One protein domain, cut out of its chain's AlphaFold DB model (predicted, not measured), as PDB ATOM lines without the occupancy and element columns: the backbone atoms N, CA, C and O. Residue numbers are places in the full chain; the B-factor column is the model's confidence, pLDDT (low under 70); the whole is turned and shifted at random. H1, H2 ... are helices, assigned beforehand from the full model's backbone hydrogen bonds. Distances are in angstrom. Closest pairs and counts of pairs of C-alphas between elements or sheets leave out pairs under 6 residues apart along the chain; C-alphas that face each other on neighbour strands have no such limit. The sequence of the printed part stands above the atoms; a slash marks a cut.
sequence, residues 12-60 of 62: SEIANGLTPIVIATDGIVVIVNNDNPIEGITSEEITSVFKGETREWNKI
ATOM      1  N   SER A  12     306.179 276.108 139.152       97.56
ATOM      2  CA  SER A  12     305.855 276.701 137.850       97.56
ATOM      3  C   SER A  12     305.256 278.107 137.960       97.56
ATOM      4  O   SER A  12     305.460 278.931 137.074       97.56
ATOM      5  N   GLU A  13     304.532 278.407 139.038       96.62
ATOM      6  CA  GLU A  13     303.977 279.736 139.311       96.62
ATOM      7  C   GLU A  13     305.099 280.716 139.696       96.62
ATOM      8  O   GLU A  13     305.133 281.843 139.200       96.62
ATOM      9  N   ILE A  14     306.065 280.256 140.496       96.69
ATOM     10  CA  ILE A  14     307.256 281.025 140.885       96.69
ATOM     11  C   ILE A  14     308.180 281.252 139.680       96.69
ATOM     12  O   ILE A  14     308.639 282.370 139.457       96.69
ATOM     13  N   ALA A  15     308.402 280.223 138.853       97.19
ATOM     14  CA  ALA A  15     309.209 280.316 137.635       97.19
ATOM     15  C   ALA A  15     308.628 281.311 136.613       97.19
ATOM     16  O   ALA A  15     309.376 281.933 135.863       97.19
ATOM     17  N   ASN A  16     307.306 281.510 136.625       96.62
ATOM     18  CA  ASN A  16     306.619 282.537 135.839       96.62
ATOM     19  C   ASN A  16     306.677 283.944 136.475       96.62
ATOM     20  O   ASN A  16     306.030 284.870 135.985       96.62
ATOM     21  N   GLY A  17     307.451 284.125 137.550       96.44
ATOM     22  CA  GLY A  17     307.746 285.421 138.159       96.44
ATOM     23  C   GLY A  17     306.827 285.830 139.311       96.44
ATOM     24  O   GLY A  17     306.891 286.981 139.744       96.44
ATOM     25  N   LEU A  18     305.971 284.937 139.826       96.75
ATOM     26  CA  LEU A  18     305.160 285.247 141.006       96.75
ATOM     27  C   LEU A  18     306.002 285.201 142.285       96.75
ATOM     28  O   LEU A  18     306.755 284.261 142.526       96.75
ATOM     29  N   THR A  19     305.840 286.218 143.130       96.00
ATOM     30  CA  THR A  19     306.493 286.301 144.443       96.00
ATOM     31  C   THR A  19     305.474 286.003 145.546       96.00
ATOM     32  O   THR A  19     304.506 286.759 145.674       96.00
ATOM     33  N   PRO A  20     305.655 284.935 146.344       95.12
ATOM     34  CA  PRO A  20     304.781 284.660 147.478       95.12
ATOM     35  C   PRO A  20     305.056 285.639 148.626       95.12
ATOM     36  O   PRO A  20     306.205 285.929 148.954       95.12
ATOM     37  N   ILE A  21     303.988 286.129 149.257       95.25
ATOM     38  CA  ILE A  21     304.044 286.967 150.460       95.25
ATOM     39  C   ILE A  21     303.103 286.341 151.488       95.25
ATOM     40  O   ILE A  21     301.901 286.250 151.241       95.25
ATOM     41  N   VAL A  22     303.641 285.900 152.626       93.19
ATOM     42  CA  VAL A  22     302.832 285.360 153.730       93.19
ATOM     43  C   VAL A  22     302.223 286.525 154.502       93.19
ATOM     44  O   VAL A  22     302.946 287.380 155.010       93.19
ATOM     45  N   ILE A  23     300.893 286.562 154.569       92.94
ATOM     46  CA  ILE A  23     300.135 287.634 155.237       92.94
ATOM     47  C   ILE A  23     299.521 287.130 156.551       92.94
ATOM     48  O   ILE A  23     299.410 287.894 157.506       92.94
ATOM     49  N   ALA A  24     299.147 285.849 156.611       91.31
ATOM     50  CA  ALA A  24     298.549 285.214 157.778       91.31
ATOM     51  C   ALA A  24     298.763 283.691 157.755       91.31
ATOM     52  O   ALA A  24     299.072 283.120 156.705       91.31
ATOM     53  N   THR A  25     298.561 283.064 158.913       90.25
ATOM     54  CA  THR A  25     298.487 281.609 159.080       90.25
ATOM     55  C   THR A  25     297.114 281.262 159.636       90.25
ATOM     56  O   THR A  25     296.768 281.708 160.731       90.25
ATOM     57  N   ASP A  26     296.359 280.450 158.902       90.31
ATOM     58  CA  ASP A  26     294.997 280.069 159.273       90.31
ATOM     59  C   ASP A  26     294.980 278.739 160.036       90.31
ATOM     60  O   ASP A  26     295.708 277.797 159.709       90.31
ATOM     61  N   GLY A  27     294.124 278.650 161.055       89.81
ATOM     62  CA  GLY A  27     293.850 277.404 161.765       89.81
ATOM     63  C   GLY A  27     292.741 276.613 161.077       89.81
ATOM     64  O   GLY A  27     291.658 277.144 160.838       89.81
ATOM     65  N   ILE A  28     292.985 275.331 160.807       89.38
ATOM     66  CA  ILE A  28     291.948 274.383 160.386       89.38
ATOM     67  C   ILE A  28     291.574 273.538 161.599       89.38
ATOM     68  O   ILE A  28     292.444 272.964 162.251       89.38
ATOM     69  N   VAL A  29     290.279 273.468 161.898       91.19
ATOM     70  CA  VAL A  29     289.748 272.721 163.042       91.19
ATOM     71  C   VAL A  29     288.719 271.700 162.581       91.19
ATOM     72  O   VAL A  29     287.972 271.935 161.630       91.19
ATOM     73  N   VAL A  30     288.673 270.562 163.271       91.19
ATOM     74  CA  VAL A  30     287.639 269.544 163.069       91.19
ATOM     75  C   VAL A  30     286.486 269.838 164.015       91.19
ATOM     76  O   VAL A  30     286.684 269.959 165.221       91.19
ATOM     77  N   ILE A  31     285.279 269.943 163.464       92.75
ATOM     78  CA  ILE A  31     284.051 270.125 164.238       92.75
ATOM     79  C   ILE A  31     283.274 268.813 164.207       92.75
ATOM     80  O   ILE A  31     283.062 268.232 163.142       92.75
ATOM     81  N   VAL A  32     282.836 268.367 165.380       91.44
ATOM     82  CA  VAL A  32     281.931 267.226 165.546       91.44
ATOM     83  C   VAL A  32     280.565 267.708 166.029       91.44
ATOM     84  O   VAL A  32     280.397 268.862 166.417       91.44
ATOM     85  N   ASN A  33     279.568 266.828 165.979       93.44
ATOM     86  CA  ASN A  33     278.274 267.101 166.594       93.44
ATOM     87  C   ASN A  33     278.438 267.300 168.116       93.44
ATOM     88  O   ASN A  33     279.212 266.573 168.734       93.44
ATOM     89  N   ASN A  34     277.701 268.246 168.710       93.88
ATOM     90  CA  ASN A  34     277.765 268.543 170.150       93.88
ATOM     91  C   ASN A  34     277.396 267.348 171.049       93.88
ATOM     92  O   ASN A  34     277.895 267.264 172.164       93.88
ATOM     93  N   ASP A  35     276.550 266.436 170.569       94.31
ATOM     94  CA  ASP A  35     276.132 265.226 171.283       94.31
ATOM     95  C   ASP A  35     277.092 264.042 171.047       94.31
ATOM     96  O   ASP A  35     276.804 262.922 171.469       94.31
ATOM     97  N   ASN A  36     278.215 264.244 170.342       91.12
ATOM     98  CA  ASN A  36     279.220 263.204 170.149       91.12
ATOM     99  C   ASN A  36     279.935 262.917 171.485       91.12
ATOM    100  O   ASN A  36     280.662 263.786 171.963       91.12
ATOM    101  N   PRO A  37     279.784 261.715 172.076       91.00
ATOM    102  CA  PRO A  37     280.370 261.408 173.380       91.00
ATOM    103  C   PRO A  37     281.871 261.090 173.310       91.00
ATOM    104  O   PRO A  37     282.478 260.802 174.336       91.00
ATOM    105  N   ILE A  38     282.452 261.048 172.107       92.19
ATOM    106  CA  ILE A  38     283.837 260.640 171.887       92.19
ATOM    107  C   ILE A  38     284.769 261.811 172.193       92.19
ATOM    108  O   ILE A  38     284.697 262.865 171.559       92.19
ATOM    109  N   GLU A  39     285.687 261.586 173.123       89.81
ATOM    110  CA  GLU A  39     286.745 262.519 173.493       89.81
ATOM    111  C   GLU A  39     288.102 262.028 172.971       89.81
ATOM    112  O   GLU A  39     288.255 260.873 172.582       89.81
ATOM    113  N   GLY A  40     289.104 262.911 172.940       90.06
ATOM    114  CA  GLY A  40     290.495 262.503 172.708       90.06
ATOM    115  C   GLY A  40     290.833 261.975 171.308       90.06
ATOM    116  O   GLY A  40     291.858 261.322 171.163       90.06
ATOM    117  N   ILE A  41     290.019 262.263 170.283       93.50
ATOM    118  CA  ILE A  41     290.280 261.801 168.909       93.50
ATOM    119  C   ILE A  41     291.653 262.293 168.432       93.50
ATOM    120  O   ILE A  41     291.931 263.496 168.399       93.50
ATOM    121  N   THR A  42     292.498 261.352 168.033       94.50
ATOM    122  CA  THR A  42     293.869 261.598 167.577       94.50
ATOM    123  C   THR A  42     293.918 262.076 166.123       94.50
ATOM    124  O   THR A  42     293.006 261.844 165.323       94.50
ATOM    125  N   SER A  43     295.019 262.724 165.736       94.12
ATOM    126  CA  SER A  43     295.236 263.180 164.354       94.12
ATOM    127  C   SER A  43     295.258 262.020 163.351       94.12
ATOM    128  O   SER A  43     294.800 262.163 162.213       94.12
ATOM    129  N   GLU A  44     295.772 260.862 163.760       95.38
ATOM    130  CA  GLU A  44     295.819 259.636 162.967       95.38
ATOM    131  C   GLU A  44     294.411 259.088 162.696       95.38
ATOM    132  O   GLU A  44     294.085 258.749 161.555       95.38
ATOM    133  N   GLU A  45     293.549 259.063 163.712       95.56
ATOM    134  CA  GLU A  45     292.152 258.640 163.579       95.56
ATOM    135  C   GLU A  45     291.360 259.589 162.678       95.56
ATOM    136  O   GLU A  45     290.663 259.136 161.766       95.56
ATOM    137  N   ILE A  46     291.530 260.904 162.859       94.56
ATOM    138  CA  ILE A  46     290.957 261.914 161.959       94.56
ATOM    139  C   ILE A  46     291.426 261.683 160.519       94.56
ATOM    140  O   ILE A  46     290.620 261.702 159.587       94.56
ATOM    141  N   THR A  47     292.717 261.411 160.323       95.25
ATOM    142  CA  THR A  47     293.275 261.131 158.996       95.25
ATOM    143  C   THR A  47     292.622 259.900 158.361       95.25
ATOM    144  O   THR A  47     292.241 259.952 157.192       95.25
ATOM    145  N   SER A  48     292.441 258.814 159.120       96.50
ATOM    146  CA  SER A  48     291.759 257.595 158.657       96.50
ATOM    147  C   SER A  48     290.307 257.864 158.232       96.50
ATOM    148  O   SER A  48     289.855 257.373 157.191       96.50
ATOM    149  N   VAL A  49     289.584 258.701 158.988       95.31
ATOM    150  CA  VAL A  49     288.215 259.123 158.645       95.31
ATOM    151  C   VAL A  49     288.192 259.879 157.314       95.31
ATOM    152  O   VAL A  49     287.423 259.522 156.421       95.31
ATOM    153  N   PHE A  50     289.066 260.874 157.126       95.94
ATOM    154  CA  PHE A  50     289.114 261.658 155.882       95.94
ATOM    155  C   PHE A  50     289.648 260.873 154.674       95.94
ATOM    156  O   PHE A  50     289.302 261.197 153.537       95.94
ATOM    157  N   LYS A  51     290.429 259.808 154.895       97.06
ATOM    158  CA  LYS A  51     290.798 258.832 153.854       97.06
ATOM    159  C   LYS A  51     289.678 257.836 153.531       97.06
ATOM    160  O   LYS A  51     289.746 257.148 152.514       97.06
ATOM    161  N   GLY A  52     288.646 257.753 154.371       96.25
ATOM    162  CA  GLY A  52     287.537 256.809 154.231       96.25
ATOM    163  C   GLY A  52     287.873 255.372 154.647       96.25
ATOM    164  O   GLY A  52     287.117 254.459 154.293       96.25
ATOM    165  N   GLU A  53     288.982 255.189 155.368       97.81
ATOM    166  CA  GLU A  53     289.451 253.928 155.954       97.81
ATOM    167  C   GLU A  53     288.624 253.588 157.208       97.81
ATOM    168  O   GLU A  53     288.104 252.476 157.330       97.81
ATOM    169  N   THR A  54     288.392 254.574 158.081       95.44
ATOM    170  CA  THR A  54     287.426 254.483 159.186       95.44
ATOM    171  C   THR A  54     286.102 255.137 158.800       95.44
ATOM    172  O   THR A  54     286.062 256.282 158.359       95.44
ATOM    173  N   ARG A  55     284.990 254.414 158.984       94.81
ATOM    174  CA  ARG A  55     283.632 254.886 158.642       94.81
ATOM    175  C   ARG A  55     282.623 254.779 159.781       94.81
ATOM    176  O   ARG A  55     281.462 255.134 159.605       94.81
ATOM    177  N   GLU A  56     283.051 254.268 160.929       92.56
ATOM    178  CA  GLU A  56     282.194 254.033 162.087       92.56
ATOM    179  C   GLU A  56     282.771 254.768 163.297       92.56
ATOM    180  O   GLU A  56     283.962 254.660 163.586       92.56
ATOM    181  N   TRP A  57     281.916 255.507 164.006       90.00
ATOM    182  CA  TRP A  57     282.308 256.338 165.148       90.00
ATOM    183  C   TRP A  57     282.836 255.529 166.335       90.00
ATOM    184  O   TRP A  57     283.707 255.990 167.053       90.00
ATOM    185  N   ASN A  58     282.374 254.296 166.519       90.31
ATOM    186  CA  ASN A  58     282.843 253.412 167.592       90.31
ATOM    187  C   ASN A  58     284.272 252.861 167.383       90.31
ATOM    188  O   ASN A  58     284.720 252.051 168.188       90.31
ATOM    189  N   LYS A  59     284.967 253.252 166.305       91.38
ATOM    190  CA  LYS A  59     286.341 252.831 165.980       91.38
ATOM    191  C   LYS A  59     287.389 253.929 166.208       91.38
ATOM    192  O   LYS A  59     288.509 253.763 165.736       91.38
ATOM    193  N   ILE A  60     287.025 255.040 166.852       92.94
ATOM    194  CA  ILE A  60     287.930 256.161 167.153       92.94
ATOM    195  C   ILE A  60     287.747 256.663 168.592       92.94
ATOM    196  O   ILE A  60     286.695 256.425 169.189       92.94
TER     197      ILE A  60
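AT A GLANCE: This is residues 12 to 60 of the 62 residues of the protein "Phosphate ABC transporter substrate-binding protein" of Clostridiaceae bacterium (UniProt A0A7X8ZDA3). With little regular structure, the domain is a small body of H2 and the unnamed stretches beside it in the chain, from which residues 12 to 29 stick out as a long arm that has the short H1 at its far end. The arm makes much of the length. The printed part has 49 residues with two named helices, H1 then H2, holding 13 of them, and no named strand: the class is all helix. The whole is extended, with a radius of gyration of the C-alphas of 17.8 A and spans of 50 by 23 by 15 A.

HOW THE PARTS SIT: H2, residues 43 to 51, is apart from H1, residues 12 to 15. Every O i to N i+4 pair in H2 is within hydrogen-bond range; H1 is too short for such a pair, and its 1 O i to N i+3 pair is not within range.

IN THESE COORDINATES: H2 measures 12.2 A, from C-alpha 43 at (295.236, 263.180, 164.354) to C-alpha 51 at (290.798, 258.832, 153.854). H1 begins with C-alpha 12 at (305.855, 276.701, 137.850) and measures 4.9 A.

THE WHOLE: The body without residues 12 to 29 spans 23 by 16 by 13 A. The C-alphas farthest apart, of Gly 17 and Pro 37, are 50.7 A apart. H1 to H2 is a long link of 27 residues. The printed part has no cut, and no printed residue is under 70 in pLDDT.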